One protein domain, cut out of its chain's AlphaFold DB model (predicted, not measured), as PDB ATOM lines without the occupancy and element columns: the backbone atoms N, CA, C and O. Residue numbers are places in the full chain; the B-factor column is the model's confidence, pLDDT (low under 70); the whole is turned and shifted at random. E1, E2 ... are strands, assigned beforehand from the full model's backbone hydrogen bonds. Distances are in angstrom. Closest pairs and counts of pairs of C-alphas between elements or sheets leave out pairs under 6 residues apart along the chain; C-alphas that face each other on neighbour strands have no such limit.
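What this domain is: This is residues 29 to 219 of the 243 residues of an uncharacterized protein of Chromatiaceae bacterium (UniProt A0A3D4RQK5). Two long, narrow sheets lie face to face as a sandwich, with the strands of one running nearly in line with those of the other, so that the whole is a rod. The chain runs back and forth along the rod and changes sheet at each link between strands but the one in the hairpin of E3 and E4, while the short strand E8 forms one edge near one end. The printed part has 191 residues with no named helix and 11 strands, E1 to E11 in order along the chain, and the class is all strand. One sheet runs E3, E4, E1, E6, E10, E8 and the other E2, E5, E11, E7, E9, both all antiparallel. The whole is compact, with a radius of gyration of the C-alphas of 18.8 A and spans of 63 by 27 by 23 A.

How they stand to each other: E1, residues 29 to 46, is an inner strand of the sheet of six. Its neighbour on one side is E4, residues 90 to 102, with N 34 and O 98 2.8 A apart, within hydrogen-bond range. On the other side of E1 is E6, residues 126 to 141, with N 35 and O 137 at 2.9 A. E3, residues 72 to 81, is an edge strand and forms a hairpin with E4, with N 76 and O 95 at 2.9 A. E6 has E10, residues 189 to 199, as its other neighbour, antiparallel to it, with N 132 and O 193 at 2.7 A. The other edge strand is E8, residues 158 to 161, with N 198 and O 158 of E10 and E8 at 2.9 A; these two are antiparallel at 127 degrees. The sheet of five begins at its edge strand E2, residues 52 to 65. Its neighbour is E5, residues 106 to 120, with N 60 and O 113 at 2.9 A. Next is E11, residues 204 to 217, with N 112 and O 211 of E5 and E11 at 2.9 A. E7, residues 145 to 156, follows, with N 210 and O 152 at 2.8 A. The other edge strand is E9, residues 171 to 178, with N 151 and O 174 of E7 and E9 at 2.9 A. The two sheets form a sandwich, two sheets face to face: the parts that face each other are 7.6 A centre to centre, their best planes 7 degrees apart. Across it, the closest C-alphas of E4 and E5 are those of Ala 96 and Ala 110, 5.2 A apart. Those of E6 and E9 are Ser 139 and Ala 178, at 5.3 A. E2 and E10 are apart. Both sheets are twisted.

Where its parts are: E1 begins at C-alpha 29, (90.006, 145.052, 135.563), and ends at C-alpha 46, (65.961, 97.400, 141.728), 53.7 A away. First to last C-alpha, E2 measures 40.7 A, E3 30.6 A, E4 40.9 A, E5 47.0 A and E6 48.9 A. E7 measures 36.3 A, E8 9.3 A, E9 23.4 A and E10 31.4 A. E11 measures 43.5 A and ends at C-alpha 217, (85.770, 142.217, 136.132).

The domain as a whole: The two C-alphas farthest apart are those of Asp 103 and Gly 123, at 63.2 A, while those of Ala 29 and Ala 219, the first and last printed, are 3.8 A apart. The printed part has no cut and no long link. The mean pLDDT of the printed part is 82.7; it is under 70 at residues 66 to 71, 81 to 90, 95 to 96, 102 to 104 and 160 to 169.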
ATOM      1  N   ALA A  29      91.193 145.733 135.081       72.56
ATOM      2  CA  ALA A  29      90.006 145.052 135.563       72.56
ATOM      3  C   ALA A  29      90.433 143.866 136.431       72.56
ATOM      4  O   ALA A  29      91.463 143.228 136.174       72.56
ATOM      5  N   GLY A  30      89.655 143.608 137.477       80.44
ATOM      6  CA  GLY A  30      89.864 142.436 138.307       80.44
ATOM      7  C   GLY A  30      89.811 141.141 137.479       80.44
ATOM      8  O   GLY A  30      89.147 141.068 136.441       80.44
ATOM      9  N   VAL A  31      90.575 140.143 137.912       88.19
ATOM     10  CA  VAL A  31      90.656 138.815 137.297       88.19
ATOM     11  C   VAL A  31      89.612 137.918 137.944       88.19
ATOM     12  O   VAL A  31      89.437 137.964 139.158       88.19
ATOM     13  N   PHE A  32      88.951 137.084 137.152       90.12
ATOM     14  CA  PHE A  32      87.974 136.116 137.634       90.12
ATOM     15  C   PHE A  32      88.145 134.765 136.935       90.12
ATOM     16  O   PHE A  32      88.578 134.704 135.781       90.12
ATOM     17  N   ALA A  33      87.770 133.693 137.624       90.12
ATOM     18  CA  ALA A  33      87.540 132.378 137.046       90.12
ATOM     19  C   ALA A  33      86.491 131.614 137.863       90.12
ATOM     20  O   ALA A  33      86.524 131.664 139.092       90.12
ATOM     21  N   ALA A  34      85.588 130.908 137.193       91.69
ATOM     22  CA  ALA A  34      84.628 130.009 137.814       91.69
ATOM     23  C   ALA A  34      84.485 128.738 136.975       91.69
ATOM     24  O   ALA A  34      84.195 128.815 135.787       91.69
ATOM     25  N   ASP A  35      84.663 127.589 137.621       90.81
ATOM     26  CA  ASP A  35      84.546 126.259 137.027       90.81
ATOM     27  C   ASP A  35      83.482 125.472 137.795       90.81
ATOM     28  O   ASP A  35      83.533 125.344 139.024       90.81
ATOM     29  N   ALA A  36      82.502 124.958 137.066       91.75
ATOM     30  CA  ALA A  36      81.510 124.033 137.564       91.75
ATOM     31  C   ALA A  36      81.509 122.774 136.700       91.75
ATOM     32  O   ALA A  36      81.215 122.826 135.507       91.75
ATOM     33  N   SER A  37      81.744 121.618 137.316       90.75
ATOM     34  CA  SER A  37      81.603 120.319 136.659       90.75
ATOM     35  C   SER A  37      80.791 119.356 137.512       90.75
ATOM     36  O   SER A  37      80.865 119.352 138.743       90.75
ATOM     37  N   ALA A  38      79.993 118.528 136.849       91.19
ATOM     38  CA  ALA A  38      79.216 117.494 137.505       91.19
ATOM     39  C   ALA A  38      79.077 116.266 136.615       91.19
ATOM     40  O   ALA A  38      78.880 116.366 135.403       91.19
ATOM     41  N   ARG A  39      79.144 115.099 137.250       89.38
ATOM     42  CA  ARG A  39      78.856 113.807 136.651       89.38
ATOM     43  C   ARG A  39      77.738 113.136 137.429       89.38
ATOM     44  O   ARG A  39      77.859 112.961 138.639       89.38
ATOM     45  N   LEU A  40      76.674 112.767 136.734       88.88
ATOM     46  CA  LEU A  40      75.562 112.007 137.285       88.88
ATOM     47  C   LEU A  40      75.630 110.590 136.723       88.88
ATOM     48  O   LEU A  40      75.553 110.411 135.509       88.88
ATOM     49  N   ASP A  41      75.792 109.610 137.607       88.38
ATOM     50  CA  ASP A  41      75.935 108.204 137.247       88.38
ATOM     51  C   ASP A  41      74.753 107.385 137.777       88.38
ATOM     52  O   ASP A  41      74.425 107.474 138.966       88.38
ATOM     53  N   LEU A  42      74.162 106.533 136.934       87.56
ATOM     54  CA  LEU A  42      73.273 105.472 137.410       87.56
ATOM     55  C   LEU A  42      74.122 104.370 138.057       87.56
ATOM     56  O   LEU A  42      74.984 103.762 137.424       87.56
ATOM     57  N   THR A  43      73.865 104.097 139.332       88.75
ATOM     58  CA  THR A  43      74.659 103.166 140.152       88.75
ATOM     59  C   THR A  43      73.917 101.890 140.527       88.75
ATOM     60  O   THR A  43      74.553 100.902 140.900       88.75
ATOM     61  N   GLY A  44      72.588 101.875 140.410       88.06
ATOM     62  CA  GLY A  44      71.784 100.710 140.746       88.06
ATOM     63  C   GLY A  44      70.371 100.775 140.187       88.06
ATOM     64  O   GLY A  44      69.805 101.851 140.018       88.06
ATOM     65  N   LEU A  45      69.820  99.591 139.931       90.19
ATOM     66  CA  LEU A  45      68.435  99.353 139.545       90.19
ATOM     67  C   LEU A  45      67.893  98.220 140.421       90.19
ATOM     68  O   LEU A  45      68.497  97.145 140.487       90.19
ATOM     69  N   VAL A  46      66.744  98.442 141.055       91.00
ATOM     70  CA  VAL A  46      65.961  97.400 141.728       91.00
ATOM     71  C   VAL A  46      64.577  97.367 141.091       91.00
ATOM     72  O   VAL A  46      63.879  98.371 141.089       91.00
ATOM     73  N   GLY A  47      64.183  96.215 140.551       87.56
ATOM     74  CA  GLY A  47      62.927  96.054 139.811       87.56
ATOM     75  C   GLY A  47      63.158  95.477 138.416       87.56
ATOM     76  O   GLY A  47      64.236  94.951 138.118       87.56
ATOM     77  N   ALA A  48      62.131  95.537 137.571       85.00
ATOM     78  CA  ALA A  48      62.227  95.145 136.170       85.00
ATOM     79  C   ALA A  48      62.836  96.278 135.324       85.00
ATOM     80  O   ALA A  48      62.562  97.448 135.557       85.00
ATOM     81  N   SER A  49      63.664  95.936 134.331       83.12
ATOM     82  CA  SER A  49      64.170  96.902 133.337       83.12
ATOM     83  C   SER A  49      63.329  96.942 132.059       83.12
ATOM     84  O   SER A  49      63.329  97.932 131.337       83.12
ATOM     85  N   ALA A  50      62.618  95.854 131.753       83.62
ATOM     86  CA  ALA A  50      61.800  95.750 130.554       83.62
ATOM     87  C   ALA A  50      60.517  96.571 130.724       83.62
ATOM     88  O   ALA A  50      59.633  96.158 131.469       83.62
ATOM     89  N   GLY A  51      60.429  97.701 130.021       82.38
ATOM     90  CA  GLY A  51      59.336  98.670 130.160       82.38
ATOM     91  C   GLY A  51      59.773 100.012 130.749       82.38
ATOM     92  O   GLY A  51      58.951 100.913 130.825       82.38
ATOM     93  N   LEU A  52      61.046 100.173 131.130       86.56
ATOM     94  CA  LEU A  52      61.590 101.501 131.404       86.56
ATOM     95  C   LEU A  52      61.949 102.205 130.095       86.56
ATOM     96  O   LEU A  52      62.558 101.593 129.214       86.56
ATOM     97  N   ASP A  53      61.631 103.490 130.019       85.44
ATOM     98  CA  ASP A  53      62.037 104.370 128.926       85.44
ATOM     99  C   ASP A  53      62.787 105.584 129.477       85.44
ATOM    100  O   ASP A  53      62.418 106.134 130.514       85.44
ATOM    101  N   PHE A  54      63.858 105.982 128.794       84.50
ATOM    102  CA  PHE A  54      64.726 107.090 129.186       84.50
ATOM    103  C   PHE A  54      64.795 108.077 128.033       84.50
ATOM    104  O   PHE A  54      65.364 107.785 126.981       84.50
ATOM    105  N   THR A  55      64.244 109.267 128.244       83.00
ATOM    106  CA  THR A  55      64.199 110.304 127.218       83.00
ATOM    107  C   THR A  55      64.966 111.535 127.675       83.00
ATOM    108  O   THR A  55      64.692 112.116 128.722       83.00
ATOM    109  N   VAL A  56      65.923 111.972 126.855       83.44
ATOM    110  CA  VAL A  56      66.516 113.306 126.997       83.44
ATOM    111  C   VAL A  56      65.520 114.314 126.432       83.44
ATOM    112  O   VAL A  56      65.283 114.338 125.222       83.44
ATOM    113  N   VAL A  57      64.924 115.116 127.313       82.88
ATOM    114  CA  VAL A  57      63.865 116.074 126.962       82.88
ATOM    115  C   VAL A  57      64.469 117.381 126.462       82.88
ATOM    116  O   VAL A  57      64.014 117.921 125.453       82.88
ATOM    117  N   ASP A  58      65.512 117.870 127.138       79.94
ATOM    118  CA  ASP A  58      66.193 119.103 126.757       79.94
ATOM    119  C   ASP A  58      67.685 119.074 127.111       79.94
ATOM    120  O   ASP A  58      68.122 118.467 128.092       79.94
ATOM    121  N   THR A  59      68.476 119.762 126.292       82.00
ATOM    122  CA  THR A  59      69.901 119.996 126.527       82.00
ATOM    123  C   THR A  59      70.247 121.417 126.130       82.00
ATOM    124  O   THR A  59      70.014 121.816 124.986       82.00
ATOM    125  N   LEU A  60      70.902 122.144 127.028       82.19
ATOM    126  CA  LEU A  60      71.425 123.474 126.748       82.19
ATOM    127  C   LEU A  60      72.921 123.503 127.048       82.19
ATOM    128  O   LEU A  60      73.362 123.095 128.114       82.19
ATOM    129  N   SER A  61      73.695 124.011 126.093       80.69
ATOM    130  CA  SER A  61      75.107 124.341 126.267       80.69
ATOM    131  C   SER A  61      75.316 125.703 125.625       80.69
ATOM    132  O   SER A  61      75.169 125.845 124.408       80.69
ATOM    133  N   GLY A  62      75.565 126.723 126.440       75.00
ATOM    134  CA  GLY A  62      75.572 128.114 126.002       75.00
ATOM    135  C   GLY A  62      76.673 128.924 126.666       75.00
ATOM    136  O   GLY A  62      76.990 128.727 127.834       75.00
ATOM    137  N   THR A  63      77.233 129.859 125.904       82.88
ATOM    138  CA  THR A  63      78.248 130.806 126.375       82.88
ATOM    139  C   THR A  63      77.834 132.217 125.978       82.88
ATOM    140  O   THR A  63      77.567 132.464 124.797       82.88
ATOM    141  N   GLU A  64      77.829 133.158 126.915       78.00
ATOM    142  CA  GLU A  64      77.621 134.577 126.636       78.00
ATOM    143  C   GLU A  64      78.845 135.404 127.028       78.00
ATOM    144  O   GLU A  64      79.487 135.175 128.050       78.00
ATOM    145  N   ARG A  65      79.157 136.416 126.206       73.31
ATOM    146  CA  ARG A  65      80.184 137.419 126.501       73.31
ATOM    147  C   ARG A  65      79.609 138.807 126.278       73.31
ATOM    148  O   ARG A  65      79.279 139.159 125.144       73.31
ATOM    149  N   ARG A  66      79.506 139.609 127.339       58.47
ATOM    150  CA  ARG A  66      78.801 140.905 127.284       58.47
ATOM    151  C   ARG A  66      79.724 142.128 127.227       58.47
ATOM    152  O   ARG A  66      79.253 143.209 126.883       58.47
ATOM    153  N   ALA A  67      81.032 141.972 127.459       63.78
ATOM    154  CA  ALA A  67      81.987 143.087 127.481       63.78
ATOM    155  C   ALA A  67      83.210 142.896 126.555       63.78
ATOM    156  O   ALA A  67      83.477 141.812 126.033       63.78
ATOM    157  N   SER A  68      83.931 143.996 126.292       59.91
ATOM    158  CA  SER A  68      85.021 144.069 125.302       59.91
ATOM    159  C   SER A  68      86.365 143.483 125.759       59.91
ATOM    160  O   SER A  68      87.289 143.412 124.948       59.91
ATOM    161  N   GLY A  69      86.494 143.101 127.033       61.97
ATOM    162  CA  GLY A  69      87.694 142.488 127.602       61.97
ATOM    163  C   GLY A  69      87.908 141.024 127.196       61.97
ATOM    164  O   GLY A  69      87.123 140.427 126.453       61.97
ATOM    165  N   ASN A  70      88.992 140.426 127.701       69.50
ATOM    166  CA  ASN A  70      89.382 139.038 127.422       69.50
ATOM    167  C   ASN A  70      88.611 138.027 128.297       69.50
ATOM    168  O   ASN A  70      89.217 137.135 128.881       69.50
ATOM    169  N   GLY A  71      87.288 138.176 128.406       69.25
ATOM    170  CA  GLY A  71      86.430 137.145 128.996       69.25
ATOM    171  C   GLY A  71      86.285 135.959 128.040       69.25
ATOM    172  O   GLY A  71      85.956 136.153 126.865       69.25
ATOM    173  N   GLY A  72      86.566 134.758 128.534       78.19
ATOM    174  CA  GLY A  72      86.305 133.472 127.902       78.19
ATOM    175  C   GLY A  72      85.237 132.711 128.683       78.19
ATOM    176  O   GLY A  72      85.179 132.798 129.907       78.19
ATOM    177  N   ALA A  73      84.391 131.994 127.957       77.31
ATOM    178  CA  ALA A  73      83.382 131.099 128.497       77.31
ATOM    179  C   ALA A  73      83.382 129.834 127.639       77.31
ATOM    180  O   ALA A  73      83.447 129.936 126.409       77.31
ATOM    181  N   ASP A  74      83.314 128.677 128.282       79.56
ATOM    182  CA  ASP A  74      83.151 127.376 127.650       79.56
ATOM    183  C   ASP A  74      82.075 126.587 128.401       79.56
ATOM    184  O   ASP A  74      82.025 126.563 129.628       79.56
ATOM    185  N   ALA A  75      81.184 125.955 127.655       72.25
ATOM    186  CA  ALA A  75      80.121 125.124 128.189       72.25
ATOM    187  C   ALA A  75      80.110 123.836 127.380       72.25
ATOM    188  O   ALA A  75      80.079 123.870 126.145       72.25
ATOM    189  N   SER A  76      80.136 122.703 128.073       79.50
ATOM    190  CA  SER A  76      80.074 121.399 127.434       79.50
ATOM    191  C   SER A  76      79.146 120.446 128.170       79.50
ATOM    192  O   SER A  76      79.012 120.455 129.395       79.50
ATOM    193  N   LEU A  77      78.514 119.589 127.377       80.44
ATOM    194  CA  LEU A  77      77.612 118.551 127.829       80.44
ATOM    195  C   LEU A  77      77.889 117.291 127.017       80.44
ATOM    196  O   LEU A  77      77.978 117.321 125.787       80.44
ATOM    197  N   SER A  78      78.032 116.175 127.716       79.69
ATOM    198  CA  SER A  78      78.129 114.851 127.116       79.69
ATOM    199  C   SER A  78      77.333 113.861 127.951       79.69
ATOM    200  O   SER A  78      77.305 113.948 129.175       79.69
ATOM    201  N   TYR A  79      76.677 112.915 127.294       78.25
ATOM    202  CA  TYR A  79      75.970 111.835 127.965       78.25
ATOM    203  C   TYR A  79      76.190 110.531 127.212       78.25
ATOM    204  O   TYR A  79      76.476 110.517 126.012       78.25
ATOM    205  N   THR A  80      76.119 109.431 127.949       73.88
ATOM    206  CA  THR A  80      76.172 108.075 127.412       73.88
ATOM    207  C   THR A  80      74.929 107.344 127.875       73.88
ATOM    208  O   THR A  80      74.663 107.279 129.074       73.88
ATOM    209  N   ASP A  81      74.187 106.823 126.911       67.69
ATOM    210  CA  ASP A  81      73.034 105.962 127.143       67.69
ATOM    211  C   ASP A  81      73.487 104.559 127.587       67.69
ATOM    212  O   ASP A  81      74.557 104.089 127.187       67.69
ATOM    213  N   ASP A  82      72.686 103.916 128.428       67.00
ATOM    214  CA  ASP A  82      72.860 102.564 128.966       67.00
ATOM    215  C   ASP A  82      74.258 102.255 129.563       67.00
ATOM    216  O   ASP A  82      74.964 101.333 129.134       67.00
ATOM    217  N   PRO A  83      74.701 102.991 130.599       59.69
ATOM    218  CA  PRO A  83      76.042 102.851 131.169       59.69
ATOM    219  C   PRO A  83      76.276 101.508 131.874       59.69
ATOM    220  O   PRO A  83      77.424 101.104 132.068       59.69
ATOM    221  N   LEU A  84      75.204 100.815 132.270       68.94
ATOM    222  CA  LEU A  84      75.263  99.527 132.960       68.94
ATOM    223  C   LEU A  84      75.085  98.331 132.009       68.94
ATOM    224  O   LEU A  84      75.213  97.186 132.451       68.94
ATOM    225  N   GLY A  85      74.819  98.569 130.718       64.56
ATOM    226  CA  GLY A  85      74.547  97.516 129.734       64.56
ATOM    227  C   GLY A  85      73.248  96.751 130.010       64.56
ATOM    228  O   GLY A  85      73.148  95.563 129.688       64.56
ATOM    229  N   LEU A  86      72.292  97.400 130.677       61.53
ATOM    230  CA  LEU A  86      70.987  96.863 131.062       61.53
ATOM    231  C   LEU A  86      69.893  97.191 130.032       61.53
ATOM    232  O   LEU A  86      68.752  96.758 130.201       61.53
ATOM    233  N   GLY A  87      70.240  97.921 128.969       56.84
ATOM    234  CA  GLY A  87      69.320  98.508 128.002       56.84
ATOM    235  C   GLY A  87      68.571  99.733 128.533       56.84
ATOM    236  O   GLY A  87      67.577 100.106 127.922       56.84
ATOM    237  N   VAL A  88      68.990 100.288 129.680       59.66
ATOM    238  CA  VAL A  88      68.273 101.323 130.446       59.66
ATOM    239  C   VAL A  88      69.244 102.190 131.265       59.66
ATOM    240  O   VAL A  88      70.239 101.686 131.792       59.66
ATOM    241  N   GLY A  89      68.927 103.478 131.437       62.47
ATOM    242  CA  GLY A  89      69.723 104.433 132.222       62.47
ATOM    243  C   GLY A  89      70.670 105.300 131.396       62.47
ATOM    244  O   GLY A  89      70.878 105.060 130.218       62.47
ATOM    245  N   PHE A  90      71.299 106.295 132.024       68.88
ATOM    246  CA  PHE A  90      72.318 107.130 131.382       68.88
ATOM    247  C   PHE A  90      73.372 107.576 132.411       68.88
ATOM    248  O   PHE A  90      73.105 107.632 133.613       68.88
ATOM    249  N   ASN A  91      74.572 107.899 131.926       77.62
ATOM    250  CA  ASN A  91      75.542 108.711 132.658       77.62
ATOM    251  C   ASN A  91      75.662 110.056 131.946       77.62
ATOM    252  O   ASN A  91      75.810 110.094 130.721       77.62
ATOM    253  N   ALA A  92      75.657 111.153 132.694       70.44
ATOM    254  CA  ALA A  92      75.860 112.488 132.147       70.44
ATOM    255  C   ALA A  92      77.079 113.161 132.761       70.44
ATOM    256  O   ALA A  92      77.333 113.027 133.954       70.44
ATOM    257  N   LEU A  93      77.805 113.914 131.941       77.94
ATOM    258  CA  LEU A  93      78.900 114.789 132.331       77.94
ATOM    259  C   LEU A  93      78.624 116.183 131.765       77.94
ATOM    260  O   LEU A  93      78.551 116.365 130.546       77.94
ATOM    261  N   LEU A  94      78.484 117.152 132.659       84.94
ATOM    262  CA  LEU A  94      78.284 118.557 132.340       84.94
ATOM    263  C   LEU A  94      79.480 119.351 132.872       84.94
ATOM    264  O   LEU A  94      80.006 119.045 133.946       84.94
ATOM    265  N   ALA A  95      79.885 120.382 132.136       69.19
ATOM    266  CA  ALA A  95      80.873 121.356 132.579       69.19
ATOM    267  C   ALA A  95      80.513 122.763 132.087       69.19
ATOM    268  O   ALA A  95      80.013 122.926 130.972       69.19
ATOM    269  N   ALA A  96      80.774 123.769 132.912       69.19
ATOM    270  CA  ALA A  96      80.655 125.185 132.602       69.19
ATOM    271  C   ALA A  96      81.860 125.910 133.215       69.19
ATOM    272  O   ALA A  96      82.033 125.894 134.430       69.19
ATOM    273  N   ASP A  97      82.681 126.527 132.371       75.50
ATOM    274  CA  ASP A  97      83.913 127.218 132.750       75.50
ATOM    275  C   ASP A  97      83.882 128.653 132.220       75.50
ATOM    276  O   ASP A  97      83.520 128.917 131.070       75.50
ATOM    277  N   VAL A  98      84.271 129.599 133.064       80.31
ATOM    278  CA  VAL A  98      84.474 130.994 132.692       80.31
ATOM    279  C   VAL A  98      85.784 131.490 133.274       80.31
ATOM    280  O   VAL A  98      86.123 131.229 134.424       80.31
ATOM    281  N   ALA A  99      86.508 132.292 132.504       81.00
ATOM    282  CA  ALA A  99      87.710 132.963 132.975       81.00
ATOM    283  C   ALA A  99      87.877 134.305 132.269       81.00
ATOM    284  O   ALA A  99      87.580 134.443 131.082       81.00
ATOM    285  N   GLY A 100      88.383 135.315 132.966       75.31
ATOM    286  CA  GLY A 100      88.555 136.628 132.362       75.31
ATOM    287  C   GLY A 100      89.404 137.592 133.171       75.31
ATOM    288  O   GLY A 100      89.677 137.404 134.352       75.31
ATOM    289  N   GLY A 101      89.859 138.640 132.488       71.94
ATOM    290  CA  GLY A 101      90.646 139.725 133.065       71.94
ATOM    291  C   GLY A 101      91.242 140.637 131.990       71.94
ATOM    292  O   GLY A 101      91.007 140.451 130.790       71.94
ATOM    293  N   GLY A 102      92.042 141.618 132.410       65.69
ATOM    294  CA  GLY A 102      92.790 142.508 131.513       65.69
ATOM    295  C   GLY A 102      92.543 143.993 131.775       65.69
ATOM    296  O   GLY A 102      92.125 144.385 132.855       65.69
ATOM    297  N   ASP A 103      92.820 144.844 130.786       59.69
ATOM    298  CA  ASP A 103      92.788 146.312 130.944       59.69
ATOM    299  C   ASP A 103      91.398 146.942 130.716       59.69
ATOM    300  O   ASP A 103      91.257 148.167 130.715       59.69
ATOM    301  N   ALA A 104      90.376 146.121 130.471       64.50
ATOM    302  CA  ALA A 104      89.017 146.542 130.141       64.50
ATOM    303  C   ALA A 104      87.989 145.630 130.815       64.50
ATOM    304  O   ALA A 104      88.310 144.490 131.150       64.50
ATOM    305  N   ASP A 105      86.756 146.127 130.936       80.12
ATOM    306  CA  ASP A 105      85.641 145.367 131.499       80.12
ATOM    307  C   ASP A 105      85.477 144.022 130.780       80.12
ATOM    308  O   ASP A 105      85.460 143.951 129.542       80.12
ATOM    309  N   ALA A 106      85.341 142.961 131.565       80.88
ATOM    310  CA  ALA A 106      85.092 141.607 131.097       80.88
ATOM    311  C   ALA A 106      83.867 141.044 131.826       80.88
ATOM    312  O   ALA A 106      83.701 141.270 133.018       80.88
ATOM    313  N   ASP A 107      83.015 140.335 131.091       86.00
ATOM    314  CA  ASP A 107      81.804 139.676 131.587       86.00
ATOM    315  C   ASP A 107      81.603 138.418 130.739       86.00
ATOM    316  O   ASP A 107      81.584 138.512 129.499       86.00
ATOM    317  N   ALA A 108      81.544 137.267 131.403       86.00
ATOM    318  CA  ALA A 108      81.453 135.952 130.795       86.00
ATOM    319  C   ALA A 108      80.492 135.056 131.587       86.00
ATOM    320  O   ALA A 108      80.530 135.007 132.816       86.00
ATOM    321  N   GLU A 109      79.658 134.324 130.858       88.94
ATOM    322  CA  GLU A 109      78.684 133.382 131.401       88.94
ATOM    323  C   GLU A 109      78.742 132.079 130.597       88.94
ATOM    324  O   GLU A 109      78.755 132.109 129.364       88.94
ATOM    325  N   ALA A 110      78.769 130.943 131.286       87.50
ATOM    326  CA  ALA A 110      78.689 129.607 130.710       87.50
ATOM    327  C   ALA A 110      77.577 128.830 131.416       87.50
ATOM    328  O   ALA A 110      77.514 128.810 132.642       87.50
ATOM    329  N   THR A 111      76.692 128.186 130.654       89.75
ATOM    330  CA  THR A 111      75.616 127.348 131.200       89.75
ATOM    331  C   THR A 111      75.572 126.014 130.478       89.75
ATOM    332  O   THR A 111      75.514 125.978 129.247       89.75
ATOM    333  N   SER A 112      75.525 124.942 131.262       86.94
ATOM    334  CA  SER A 112      75.276 123.582 130.795       86.94
ATOM    335  C   SER A 112      74.090 123.014 131.558       86.94
ATOM    336  O   SER A 112      74.087 123.014 132.785       86.94
ATOM    337  N   GLN A 113      73.086 122.523 130.845       88.19
ATOM    338  CA  GLN A 113      71.872 121.964 131.426       88.19
ATOM    339  C   GLN A 113      71.464 120.692 130.694       88.19
ATOM    340  O   GLN A 113      71.527 120.612 129.466       88.19
ATOM    341  N   LEU A 114      71.006 119.724 131.477       87.06
ATOM    342  CA  LEU A 114      70.423 118.473 131.026       87.06
ATOM    343  C   LEU A 114      69.094 118.275 131.748       87.06
ATOM    344  O   LEU A 114      69.073 118.265 132.976       87.06
ATOM    345  N   LEU A 115      68.023 118.066 130.989       88.31
ATOM    346  CA  LEU A 115      66.743 117.586 131.495       88.31
ATOM    347  C   LEU A 115      66.467 116.213 130.893       88.31
ATOM    348  O   LEU A 115      66.511 116.036 129.669       88.31
ATOM    349  N   PHE A 116      66.153 115.252 131.748       85.31
ATOM    350  CA  PHE A 116      65.750 113.925 131.319       85.31
ATOM    351  C   PHE A 116      64.541 113.427 132.092       85.31
ATOM    352  O   PHE A 116      64.317 113.789 133.246       85.31
ATOM    353  N   GLU A 117      63.799 112.562 131.422       89.00
ATOM    354  CA  GLU A 117      62.595 111.919 131.910       89.00
ATOM    355  C   GLU A 117      62.799 110.403 131.894       89.00
ATOM    356  O   GLU A 117      63.447 109.851 130.995       89.00
ATOM    357  N   ILE A 118      62.251 109.741 132.906       89.00
ATOM    358  CA  ILE A 118      62.255 108.291 133.055       89.00
ATOM    359  C   ILE A 118      60.814 107.835 133.217       89.00
ATOM    360  O   ILE A 118      60.217 108.102 134.257       89.00
ATOM    361  N   ALA A 119      60.278 107.118 132.237       90.31
ATOM    362  CA  ALA A 119      58.957 106.507 132.334       90.31
ATOM    363  C   ALA A 119      59.072 105.049 132.797       90.31
ATOM    364  O   ALA A 119      59.991 104.329 132.387       90.31
ATOM    365  N   ASN A 120      58.137 104.603 133.639       92.31
ATOM    366  CA  ASN A 120      58.061 103.221 134.100       92.31
ATOM    367  C   ASN A 120      56.763 102.541 133.648       92.31
ATOM    368  O   ASN A 120      55.747 102.651 134.317       92.31
ATOM    369  N   ASP A 121      56.828 101.758 132.570       92.31
ATOM    370  CA  ASP A 121      55.733 100.903 132.082       92.31
ATOM    371  C   ASP A 121      56.030  99.407 132.324       92.31
ATOM    372  O   ASP A 121      55.706  98.531 131.510       92.31
ATOM    373  N   THR A 122      56.741  99.085 133.407       89.94
ATOM    374  CA  THR A 122      57.206  97.712 133.673       89.94
ATOM    375  C   THR A 122      56.132  96.802 134.281       89.94
ATOM    376  O   THR A 122      56.306  95.580 134.297       89.94
ATOM    377  N   GLY A 123      55.017  97.358 134.763       91.38
ATOM    378  CA  GLY A 123      53.995  96.645 135.530       91.38
ATOM    379  C   GLY A 123      54.305  96.503 137.026       91.38
ATOM    380  O   GLY A 123      53.501  95.903 137.741       91.38
ATOM    381  N   ASP A 124      55.445  97.024 137.494       92.00
ATOM    382  CA  ASP A 124      55.934  96.947 138.875       92.00
ATOM    383  C   ASP A 124      56.590  98.278 139.317       92.00
ATOM    384  O   ASP A 124      56.922  99.139 138.505       92.00
ATOM    385  N   LEU A 125      56.817  98.439 140.626       90.88
ATOM    386  CA  LEU A 125      57.634  99.526 141.185       90.88
ATOM    387  C   LEU A 125      59.111  99.335 140.808       90.88
ATOM    388  O   LEU A 125      59.664  98.245 140.991       90.88
ATOM    389  N   VAL A 126      59.768 100.417 140.388       91.25
ATOM    390  CA  VAL A 126      61.209 100.436 140.117       91.25
ATOM    391  C   VAL A 126      61.921 101.431 141.029       91.25
ATOM    392  O   VAL A 126      61.429 102.532 141.269       91.25
ATOM    393  N   GLN A 127      63.104 101.044 141.515       91.75
ATOM    394  CA  GLN A 127      64.023 101.930 142.224       91.75
ATOM    395  C   GLN A 127      65.302 102.161 141.422       91.75
ATOM    396  O   GLN A 127      65.938 101.206 140.962       91.75
ATOM    397  N   LEU A 128      65.710 103.423 141.313       88.81
ATOM    398  CA  LEU A 128      66.928 103.847 140.624       88.81
ATOM    399  C   LEU A 128      67.840 104.597 141.585       88.81
ATOM    400  O   LEU A 128      67.444 105.609 142.159       88.81
ATOM    401  N   SER A 129      69.072 104.121 141.741       90.00
ATOM    402  CA  SER A 129      70.076 104.760 142.595       90.00
ATOM    403  C   SER A 129      71.080 105.531 141.752       90.00
ATOM    404  O   SER A 129      71.744 104.953 140.889       90.00
ATOM    405  N   TYR A 130      71.261 106.811 142.051       89.00
ATOM    406  CA  TYR A 130      72.173 107.709 141.356       89.00
ATOM    407  C   TYR A 130      73.271 108.236 142.276       89.00
ATOM    408  O   TYR A 130      73.069 108.429 143.477       89.00
ATOM    409  N   ALA A 131      74.430 108.520 141.684       89.88
ATOM    410  CA  ALA A 131      75.513 109.256 142.321       89.88
ATOM    411  C   ALA A 131      75.866 110.499 141.495       89.88
ATOM    412  O   ALA A 131      76.203 110.402 140.318       89.88
ATOM    413  N   LEU A 132      75.811 111.664 142.132       90.56
ATOM    414  CA  LEU A 132      76.270 112.943 141.611       90.56
ATOM    415  C   LEU A 132      77.658 113.245 142.183       90.56
ATOM    416  O   LEU A 132      77.793 113.556 143.366       90.56
ATOM    417  N   VAL A 133      78.685 113.193 141.344       91.19
ATOM    418  CA  VAL A 133      80.035 113.678 141.658       91.19
ATOM    419  C   VAL A 133      80.160 115.084 141.091       91.19
ATOM    420  O   VAL A 133      79.868 115.283 139.917       91.19
ATOM    421  N   TYR A 134      80.579 116.064 141.888       91.88
ATOM    422  CA  TYR A 134      80.689 117.441 141.410       91.88
ATOM    423  C   TYR A 134      81.907 118.163 141.973       91.88
ATOM    424  O   TYR A 134      82.300 117.944 143.122       91.88
ATOM    425  N   ALA A 135      82.444 119.072 141.164       93.12
ATOM    426  CA  ALA A 135      83.496 119.995 141.546       93.12
ATOM    427  C   ALA A 135      83.086 121.428 141.192       93.12
ATOM    428  O   ALA A 135      82.595 121.687 140.094       93.12
ATOM    429  N   LEU A 136      83.270 122.345 142.140       94.44
ATOM    430  CA  LEU A 136      83.021 123.774 141.976       94.44
ATOM    431  C   LEU A 136      84.261 124.546 142.428       94.44
ATOM    432  O   LEU A 136      84.760 124.316 143.535       94.44
ATOM    433  N   ASP A 137      84.706 125.495 141.618       94.62
ATOM    434  CA  ASP A 137      85.756 126.452 141.948       94.62
ATOM    435  C   ASP A 137      85.321 127.856 141.518       94.62
ATOM    436  O   ASP A 137      84.746 128.044 140.451       94.62
ATOM    437  N   ALA A 138      85.577 128.847 142.364       94.19
ATOM    438  CA  ALA A 138      85.344 130.249 142.057       94.19
ATOM    439  C   ALA A 138      86.490 131.071 142.644       94.19
ATOM    440  O   ALA A 138      86.768 131.020 143.844       94.19
ATOM    441  N   SER A 139      87.132 131.866 141.796       92.75
ATOM    442  CA  SER A 139      88.245 132.728 142.162       92.75
ATOM    443  C   SER A 139      88.079 134.107 141.542       92.75
ATOM    444  O   SER A 139      87.692 134.260 140.387       92.75
ATOM    445  N   ALA A 140      88.369 135.130 142.333       92.12
ATOM    446  CA  ALA A 140      88.325 136.518 141.918       92.12
ATOM    447  C   ALA A 140      89.468 137.260 142.614       92.12
ATOM    448  O   ALA A 140      89.708 137.054 143.805       92.12
ATOM    449  N   ASP A 141      90.192 138.094 141.872       89.56
ATOM    450  CA  ASP A 141      91.312 138.885 142.376       89.56
ATOM    451  C   ASP A 141      91.283 140.307 141.813       89.56
ATOM    452  O   ASP A 141      90.997 140.545 140.639       89.56
ATOM    453  N   GLY A 142      91.632 141.269 142.660       85.25
ATOM    454  CA  GLY A 142      91.567 142.688 142.347       85.25
ATOM    455  C   GLY A 142      90.175 143.314 142.533       85.25
ATOM    456  O   GLY A 142      89.169 142.623 142.691       85.25
ATOM    457  N   PRO A 143      90.121 144.654 142.559       81.69
ATOM    458  CA  PRO A 143      88.882 145.392 142.779       81.69
ATOM    459  C   PRO A 143      87.925 145.235 141.594       81.69
ATOM    460  O   PRO A 143      88.348 145.263 140.436       81.69
ATOM    461  N   GLY A 144      86.630 145.115 141.883       82.12
ATOM    462  CA  GLY A 144      85.582 144.956 140.881       82.12
ATOM    463  C   GLY A 144      85.538 143.587 140.195       82.12
ATOM    464  O   GLY A 144      84.840 143.483 139.186       82.12
ATOM    465  N   ALA A 145      86.278 142.584 140.690       89.12
ATOM    466  CA  ALA A 145      86.163 141.191 140.258       89.12
ATOM    467  C   ALA A 145      85.051 140.454 141.008       89.12
ATOM    468  O   ALA A 145      84.856 140.654 142.205       89.12
ATOM    469  N   TYR A 146      84.398 139.531 140.313       91.94
ATOM    470  CA  TYR A 146      83.438 138.591 140.872       91.94
ATOM    471  C   TYR A 146      83.461 137.297 140.068       91.94
ATOM    472  O   TYR A 146      83.550 137.334 138.839       91.94
ATOM    473  N   ALA A 147      83.331 136.169 140.756       92.31
ATOM    474  CA  ALA A 147      83.139 134.862 140.147       92.31
ATOM    475  C   ALA A 147      82.112 134.049 140.937       92.31
ATOM    476  O   ALA A 147      82.086 134.101 142.169       92.31
ATOM    477  N   GLU A 148      81.301 133.272 140.231       93.44
ATOM    478  CA  GLU A 148      80.293 132.382 140.790       93.44
ATOM    479  C   GLU A 148      80.248 131.067 140.011       93.44
ATOM    480  O   GLU A 148      80.162 131.067 138.784       93.44
ATOM    481  N   ALA A 149      80.285 129.954 140.739       93.56
ATOM    482  CA  ALA A 149      80.110 128.610 140.211       93.56
ATOM    483  C   ALA A 149      78.925 127.948 140.919       93.56
ATOM    484  O   ALA A 149      78.912 127.785 142.147       93.56
ATOM    485  N   LEU A 150      77.919 127.563 140.140       92.62
ATOM    486  CA  LEU A 150      76.642 127.068 140.628       92.62
ATOM    487  C   LEU A 150      76.321 125.693 140.049       92.62
ATOM    488  O   LEU A 150      76.480 125.435 138.859       92.62
ATOM    489  N   LEU A 151      75.786 124.845 140.920       91.94
ATOM    490  CA  LEU A 151      75.190 123.558 140.609       91.94
ATOM    491  C   LEU A 151      73.767 123.533 141.167       91.94
ATOM    492  O   LEU A 151      73.551 123.803 142.352       91.94
ATOM    493  N   ASN A 152      72.808 123.179 140.322       90.94
ATOM    494  CA  ASN A 152      71.433 122.909 140.702       90.94
ATOM    495  C   ASN A 152      71.025 121.540 140.154       90.94
ATOM    496  O   ASN A 152      71.107 121.309 138.953       90.94
ATOM    497  N   LEU A 153      70.607 120.646 141.036       89.12
ATOM    498  CA  LEU A 153      69.986 119.373 140.708       89.12
ATOM    499  C   LEU A 153      68.541 119.451 141.192       89.12
ATOM    500  O   LEU A 153      68.304 119.668 142.377       89.12
ATOM    501  N   PHE A 154      67.595 119.261 140.292       88.69
ATOM    502  CA  PHE A 154      66.186 119.091 140.596       88.69
ATOM    503  C   PHE A 154      65.778 117.670 140.222       88.69
ATOM    504  O   PHE A 154      66.224 117.137 139.209       88.69
ATOM    505  N   VAL A 155      64.967 117.050 141.069       86.94
ATOM    506  CA  VAL A 155      64.462 115.698 140.883       86.94
ATOM    507  C   VAL A 155      62.977 115.688 141.218       86.94
ATOM    508  O   VAL A 155      62.606 115.852 142.381       86.94
ATOM    509  N   ASP A 156      62.143 115.491 140.204       80.69
ATOM    510  CA  ASP A 156      60.710 115.265 140.350       80.69
ATOM    511  C   ASP A 156      60.457 113.757 140.422       80.69
ATOM    512  O   ASP A 156      60.562 113.038 139.430       80.69
ATOM    513  N   GLY A 157      60.218 113.256 141.631       72.06
ATOM    514  CA  GLY A 157      60.013 111.837 141.903       72.06
ATOM    515  C   GLY A 157      59.983 111.536 143.400       72.06
ATOM    516  O   GLY A 157      60.278 112.393 144.242       72.06
ATOM    517  N   VAL A 158      59.627 110.301 143.759       75.38
ATOM    518  CA  VAL A 158      59.612 109.878 145.164       75.38
ATOM    519  C   VAL A 158      61.038 109.544 145.601       75.38
ATOM    520  O   VAL A 158      61.581 108.488 145.282       75.38
ATOM    521  N   LEU A 159      61.663 110.459 146.340       77.00
ATOM    522  CA  LEU A 159      62.978 110.253 146.945       77.00
ATOM    523  C   LEU A 159      62.856 109.416 148.221       77.00
ATOM    524  O   LEU A 159      62.240 109.849 149.197       77.00
ATOM    525  N   ILE A 160      63.481 108.240 148.231       68.00
ATOM    526  CA  ILE A 160      63.451 107.315 149.379       68.00
ATOM    527  C   ILE A 160      64.742 107.295 150.200       68.00
ATOM    528  O   ILE A 160      64.734 106.834 151.341       68.00
ATOM    529  N   ASP A 161      65.837 107.815 149.641       67.94
ATOM    530  CA  ASP A 161      67.116 107.989 150.330       67.94
ATOM    531  C   ASP A 161      67.923 109.121 149.671       67.94
ATOM    532  O   ASP A 161      67.912 109.254 148.443       67.94
ATOM    533  N   GLY A 162      68.612 109.940 150.472       59.81
ATOM    534  CA  GLY A 162      69.416 111.067 149.992       59.81
ATOM    535  C   GLY A 162      69.592 112.180 151.024       59.81
ATOM    536  O   GLY A 162      68.801 113.119 151.065       59.81
ATOM    537  N   ASP A 163      70.675 112.126 151.804       58.22
ATOM    538  CA  ASP A 163      70.971 113.012 152.950       58.22
ATOM    539  C   ASP A 163      70.833 114.535 152.698       58.22
ATOM    540  O   ASP A 163      70.693 115.299 153.654       58.22
ATOM    541  N   ALA A 164      70.863 115.003 151.442       55.75
ATOM    542  CA  ALA A 164      70.794 116.428 151.084       55.75
ATOM    543  C   ALA A 164      69.552 116.855 150.271       55.75
ATOM    544  O   ALA A 164      69.406 118.047 150.010       55.75
ATOM    545  N   LEU A 165      68.671 115.927 149.869       61.62
ATOM    546  CA  LEU A 165      67.500 116.202 149.006       61.62
ATOM    547  C   LEU A 165      66.151 116.149 149.759       61.62
ATOM    548  O   LEU A 165      65.093 116.355 149.166       61.62
ATOM    549  N   ILE A 166      66.183 115.886 151.071       53.75
ATOM    550  CA  ILE A 166      65.010 115.539 151.899       53.75
ATOM    551  C   ILE A 166      64.137 116.752 152.288       53.75
ATOM    552  O   ILE A 166      63.019 116.570 152.767       53.75
ATOM    553  N   ASP A 167      64.559 117.993 152.021       51.53
ATOM    554  CA  ASP A 167      63.814 119.212 152.403       51.53
ATOM    555  C   ASP A 167      62.642 119.559 151.447       51.53
ATOM    556  O   ASP A 167      62.385 120.713 151.105       51.53
ATOM    557  N   GLY A 168      61.884 118.534 151.037       48.97
ATOM    558  CA  GLY A 168      60.505 118.675 150.558       48.97
ATOM    559  C   GLY A 168      60.298 119.048 149.089       48.97
ATOM    560  O   GLY A 168      59.181 119.420 148.737       48.97
ATOM    561  N   GLY A 169      61.320 118.951 148.233       58.09
ATOM    562  CA  GLY A 169      61.153 119.283 146.810       58.09
ATOM    563  C   GLY A 169      62.180 118.712 145.839       58.09
ATOM    564  O   GLY A 169      62.282 119.239 144.741       58.09
ATOM    565  N   GLY A 170      62.980 117.717 146.242       73.06
ATOM    566  CA  GLY A 170      63.965 117.081 145.356       73.06
ATOM    567  C   GLY A 170      65.014 118.024 144.767       73.06
ATOM    568  O   GLY A 170      65.610 117.718 143.741       73.06
ATOM    569  N   VAL A 171      65.262 119.169 145.415       81.69
ATOM    570  CA  VAL A 171      66.212 120.181 144.938       81.69
ATOM    571  C   VAL A 171      67.487 120.146 145.763       81.69
ATOM    572  O   VAL A 171      67.458 120.338 146.978       81.69
ATOM    573  N   PHE A 172      68.623 119.986 145.098       87.06
ATOM    574  CA  PHE A 172      69.950 120.186 145.654       87.06
ATOM    575  C   PHE A 172      70.628 121.348 144.936       87.06
ATOM    576  O   PHE A 172      70.885 121.296 143.738       87.06
ATOM    577  N   ARG A 173      70.973 122.393 145.691       88.31
ATOM    578  CA  ARG A 173      71.692 123.552 145.162       88.31
ATOM    579  C   ARG A 173      72.998 123.759 145.907       88.31
ATOM    580  O   ARG A 173      73.025 123.843 147.137       88.31
ATOM    581  N   ARG A 174      74.078 123.932 145.152       90.31
ATOM    582  CA  ARG A 174      75.385 124.331 145.665       90.31
ATOM    583  C   ARG A 174      75.882 125.551 144.901       90.31
ATOM    584  O   ARG A 174      75.699 125.650 143.695       90.31
ATOM    585  N   ASN A 175      76.478 126.487 145.629       92.12
ATOM    586  CA  ASN A 175      77.006 127.723 145.072       92.12
ATOM    587  C   ASN A 175      78.346 128.062 145.741       92.12
ATOM    588  O   ASN A 175      78.444 127.974 146.970       92.12
ATOM    589  N   LEU A 176      79.349 128.432 144.944       93.94
ATOM    590  CA  LEU A 176      80.596 129.051 145.380       93.94
ATOM    591  C   LEU A 176      80.712 130.439 144.764       93.94
ATOM    592  O   LEU A 176      80.565 130.601 143.560       93.94
ATOM    593  N   ILE A 177      81.052 131.416 145.601       93.81
ATOM    594  CA  ILE A 177      81.212 132.815 145.203       93.81
ATOM    595  C   ILE A 177      82.601 133.296 145.624       93.81
ATOM    596  O   ILE A 177      83.053 132.997 146.738       93.81
ATOM    597  N   ALA A 178      83.256 134.075 144.769       93.19
ATOM    598  CA  ALA A 178      84.434 134.862 145.102       93.19
ATOM    599  C   ALA A 178      84.188 136.337 144.757       93.19
ATOM    600  O   ALA A 178      83.842 136.673 143.629       93.19
ATOM    601  N   ASP A 179      84.367 137.206 145.751       92.56
ATOM    602  CA  ASP A 179      84.145 138.652 145.678       92.56
ATOM    603  C   ASP A 179      85.138 139.364 146.623       92.56
ATOM    604  O   ASP A 179      84.904 139.432 147.837       92.56
ATOM    605  N   PRO A 180      86.263 139.892 146.104       87.81
ATOM    606  CA  PRO A 180      87.259 140.607 146.897       87.81
ATOM    607  C   PRO A 180      86.718 141.883 147.552       87.81
ATOM    608  O   PRO A 180      87.143 142.216 148.660       87.81
ATOM    609  N   ASP A 181      85.772 142.576 146.912       86.50
ATOM    610  CA  ASP A 181      85.182 143.813 147.438       86.50
ATOM    611  C   ASP A 181      84.205 143.514 148.590       86.50
ATOM    612  O   ASP A 181      84.119 144.275 149.561       86.50
ATOM    613  N   GLY A 182      83.521 142.370 148.522       85.31
ATOM    614  CA  GLY A 182      82.711 141.797 149.598       85.31
ATOM    615  C   GLY A 182      83.512 141.055 150.678       85.31
ATOM    616  O   GLY A 182      82.955 140.701 151.719       85.31
ATOM    617  N   GLY A 183      84.812 140.818 150.462       86.50
ATOM    618  CA  GLY A 183      85.667 140.023 151.350       86.50
ATOM    619  C   GLY A 183      85.329 138.526 151.358       86.50
ATOM    620  O   GLY A 183      85.591 137.841 152.349       86.50
ATOM    621  N   ILE A 184      84.723 138.025 150.281       88.75
ATOM    622  CA  ILE A 184      84.296 136.637 150.118       88.75
ATOM    623  C   ILE A 184      85.345 135.901 149.286       88.75
ATOM    624  O   ILE A 184      85.592 136.234 148.131       88.75
ATOM    625  N   ALA A 185      85.927 134.858 149.863       84.81
ATOM    626  CA  ALA A 185      86.736 133.888 149.140       84.81
ATOM    627  C   ALA A 185      86.227 132.494 149.503       84.81
ATOM    628  O   ALA A 185      86.302 132.085 150.667       84.81
ATOM    629  N   SER A 186      85.669 131.789 148.522       85.19
ATOM    630  CA  SER A 186      85.262 130.400 148.703       85.19
ATOM    631  C   SER A 186      86.446 129.477 148.442       85.19
ATOM    632  O   SER A 186      87.254 129.723 147.553       85.19
ATOM    633  N   ASN A 187      86.557 128.409 149.229       89.00
ATOM    634  CA  ASN A 187      87.470 127.322 148.893       89.00
ATOM    635  C   ASN A 187      86.795 126.422 147.853       89.00
ATOM    636  O   ASN A 187      85.589 126.188 148.003       89.00
ATOM    637  N   PRO A 188      87.552 125.863 146.893       91.94
ATOM    638  CA  PRO A 188      87.039 124.861 145.970       91.94
ATOM    639  C   PRO A 188      86.352 123.713 146.715       91.94
ATOM    640  O   PRO A 188      86.768 123.322 147.814       91.94
ATOM    641  N   VAL A 189      85.300 123.169 146.114       91.81
ATOM    642  CA  VAL A 189      84.543 122.033 146.644       91.81
ATOM    643  C   VAL A 189      84.624 120.888 145.651       91.81
ATOM    644  O   VAL A 189      84.271 121.066 144.496       91.81
ATOM    645  N   ASP A 190      85.020 119.718 146.138       93.69
ATOM    646  CA  ASP A 190      84.906 118.429 145.453       93.69
ATOM    647  C   ASP A 190      84.120 117.501 146.384       93.69
ATOM    648  O   ASP A 190      84.452 117.375 147.571       93.69
ATOM    649  N   SER A 191      83.010 116.952 145.898       91.81
ATOM    650  CA  SER A 191      82.091 116.181 146.726       91.81
ATOM    651  C   SER A 191      81.269 115.187 145.913       91.81
ATOM    652  O   SER A 191      81.236 115.186 144.683       91.81
ATOM    653  N   THR A 192      80.585 114.303 146.631       88.94
ATOM    654  CA  THR A 192      79.676 113.313 146.063       88.94
ATOM    655  C   THR A 192      78.373 113.312 146.846       88.94
ATOM    656  O   THR A 192      78.372 113.351 148.076       88.94
ATOM    657  N   LEU A 193      77.265 113.260 146.120       88.56
ATOM    658  CA  LEU A 193      75.914 113.082 146.629       88.56
ATOM    659  C   LEU A 193      75.353 111.791 146.031       88.56
ATOM    660  O   LEU A 193      75.561 111.527 144.853       88.56
ATOM    661  N   ALA A 194      74.638 110.997 146.818       88.94
ATOM    662  CA  ALA A 194      73.899 109.842 146.319       88.94
ATOM    663  C   ALA A 194      72.421 109.994 146.668       88.94
ATOM    664  O   ALA A 194      72.087 110.581 147.701       88.94
ATOM    665  N   PHE A 195      71.552 109.482 145.804       87.94
ATOM    666  CA  PHE A 195      70.113 109.482 146.031       87.94
ATOM    667  C   PHE A 195      69.442 108.300 145.340       87.94
ATOM    668  O   PHE A 195      69.975 107.753 144.374       87.94
ATOM    669  N   THR A 196      68.279 107.898 145.847       89.31
ATOM    670  CA  THR A 196      67.471 106.832 145.248       89.31
ATOM    671  C   THR A 196      66.052 107.312 144.997       89.31
ATOM    672  O   THR A 196      65.442 107.947 145.860       89.31
ATOM    673  N   LEU A 197      65.546 106.978 143.815       88.50
ATOM    674  CA  LEU A 197      64.212 107.307 143.338       88.50
ATOM    675  C   LEU A 197      63.346 106.072 143.244       88.50
ATOM    676  O   LEU A 197      63.826 105.033 142.803       88.50
ATOM    677  N   GLU A 198      62.080 106.227 143.600       90.06
ATOM    678  CA  GLU A 198      60.998 105.293 143.323       90.06
ATOM    679  C   GLU A 198      60.102 105.839 142.212       90.06
ATOM    680  O   GLU A 198      59.717 107.010 142.237       90.06
ATOM    681  N   ILE A 199      59.772 104.976 141.251       90.31
ATOM    682  CA  ILE A 199      58.856 105.272 140.147       90.31
ATOM    683  C   ILE A 199      57.812 104.154 140.112       90.31
ATOM    684  O   ILE A 199      58.166 102.985 139.924       90.31
ATOM    685  N   GLU A 200      56.540 104.482 140.348       92.94
ATOM    686  CA  GLU A 200      55.432 103.522 140.243       92.94
ATOM    687  C   GLU A 200      55.140 103.173 138.774       92.94
ATOM    688  O   GLU A 200      55.626 103.829 137.853       92.94
ATOM    689  N   ASP A 201      54.390 102.094 138.543       93.88
ATOM    690  CA  ASP A 201      53.964 101.707 137.194       93.88
ATOM    691  C   ASP A 201      52.991 102.740 136.606       93.88
ATOM    692  O   ASP A 201      52.007 103.119 137.247       93.88
ATOM    693  N   GLY A 202      53.250 103.163 135.371       91.81
ATOM    694  CA  GLY A 202      52.524 104.211 134.657       91.81
ATOM    695  C   GLY A 202      52.921 105.644 135.029       91.81
ATOM    696  O   GLY A 202      52.360 106.578 134.451       91.81
ATOM    697  N   ASP A 203      53.867 105.822 135.956       92.44
ATOM    698  CA  ASP A 203      54.401 107.125 136.350       92.44
ATOM    699  C   ASP A 203      55.735 107.428 135.647       92.44
ATOM    700  O   ASP A 203      56.371 106.567 135.026       92.44
ATOM    701  N   TYR A 204      56.166 108.684 135.758       89.62
ATOM    702  CA  TYR A 204      57.472 109.141 135.303       89.62
ATOM    703  C   TYR A 204      58.191 109.934 136.395       89.62
ATOM    704  O   TYR A 204      57.562 110.469 137.310       89.62
ATOM    705  N   ALA A 205      59.516 109.999 136.288       88.81
ATOM    706  CA  ALA A 205      60.358 110.882 137.080       88.81
ATOM    707  C   ALA A 205      61.163 111.802 136.161       88.81
ATOM    708  O   ALA A 205      61.659 111.365 135.122       88.81
ATOM    709  N   GLU A 206      61.337 113.052 136.572       89.44
ATOM    710  CA  GLU A 206      62.183 114.017 135.873       89.44
ATOM    711  C   GLU A 206      63.406 114.346 136.709       89.44
ATOM    712  O   GLU A 206      63.355 114.431 137.937       89.44
ATOM    713  N   ILE A 207      64.529 114.567 136.043       88.75
ATOM    714  CA  ILE A 207      65.733 115.053 136.696       88.75
ATOM    715  C   ILE A 207      66.355 116.116 135.807       88.75
ATOM    716  O   ILE A 207      66.648 115.907 134.628       88.75
ATOM    717  N   GLU A 208      66.590 117.265 136.414       90.19
ATOM    718  CA  GLU A 208      67.199 118.416 135.784       90.19
ATOM    719  C   GLU A 208      68.514 118.728 136.489       90.19
ATOM    720  O   GLU A 208      68.564 118.953 137.697       90.19
ATOM    721  N   LEU A 209      69.600 118.757 135.727       90.19
ATOM    722  CA  LEU A 209      70.918 119.139 136.206       90.19
ATOM    723  C   LEU A 209      71.364 120.397 135.469       90.19
ATOM    724  O   LEU A 209      71.487 120.385 134.247       90.19
ATOM    725  N   VAL A 210      71.642 121.461 136.216       89.81
ATOM    726  CA  VAL A 210      72.091 122.755 135.699       89.81
ATOM    727  C   VAL A 210      73.413 123.132 136.351       89.81
ATOM    728  O   VAL A 210      73.529 123.179 137.577       89.81
ATOM    729  N   LEU A 211      74.395 123.452 135.518       91.50
ATOM    730  CA  LEU A 211      75.657 124.066 135.893       91.50
ATOM    731  C   LEU A 211      75.742 125.457 135.288       91.50
ATOM    732  O   LEU A 211      75.431 125.648 134.111       91.50
ATOM    733  N   ASN A 212      76.195 126.415 136.082       90.94
ATOM    734  CA  ASN A 212      76.444 127.770 135.619       90.94
ATOM    735  C   ASN A 212      77.780 128.267 136.174       90.94
ATOM    736  O   ASN A 212      78.057 128.123 137.365       90.94
ATOM    737  N   GLY A 213      78.587 128.838 135.289       89.88
ATOM    738  CA  GLY A 213      79.747 129.643 135.627       89.88
ATOM    739  C   GLY A 213      79.466 131.082 135.223       89.88
ATOM    740  O   GLY A 213      79.057 131.347 134.090       89.88
ATOM    741  N   TYR A 214      79.698 132.015 136.134       90.88
ATOM    742  CA  TYR A 214      79.542 133.436 135.877       90.88
ATOM    743  C   TYR A 214      80.728 134.207 136.438       90.88
ATOM    744  O   TYR A 214      81.217 133.920 137.531       90.88
ATOM    745  N   GLY A 215      81.194 135.212 135.707       89.94
ATOM    746  CA  GLY A 215      82.236 136.084 136.212       89.94
ATOM    747  C   GLY A 215      82.283 137.422 135.503       89.94
ATOM    748  O   GLY A 215      82.028 137.530 134.302       89.94
ATOM    749  N   TYR A 216      82.634 138.450 136.266       89.06
ATOM    750  CA  TYR A 216      82.880 139.777 135.730       89.06
ATOM    751  C   TYR A 216      84.083 140.437 136.395       89.06
ATOM    752  O   TYR A 216      84.448 140.150 137.534       89.06
ATOM    753  N   GLY A 217      84.696 141.359 135.663       83.94
ATOM    754  CA  GLY A 217      85.770 142.217 136.132       83.94
ATOM    755  C   GLY A 217      85.534 143.622 135.615       83.94
ATOM    756  O   GLY A 217      85.532 143.836 134.404       83.94
ATOM    757  N   ASN A 218      85.343 144.579 136.521       80.75
ATOM    758  CA  ASN A 218      85.188 145.989 136.172       80.75
ATOM    759  C   ASN A 218      86.537 146.707 136.250       80.75
ATOM    760  O   ASN A 218      87.234 146.651 137.265       80.75
ATOM    761  N   ALA A 219      86.894 147.436 135.198       70.56
ATOM    762  CA  ALA A 219      88.036 148.329 135.209       70.56
ATOM    763  C   ALA A 219      87.754 149.489 136.169       70.56
ATOM    764  O   ALA A 219      86.809 150.266 135.999       70.56
TER     765      ALA A 219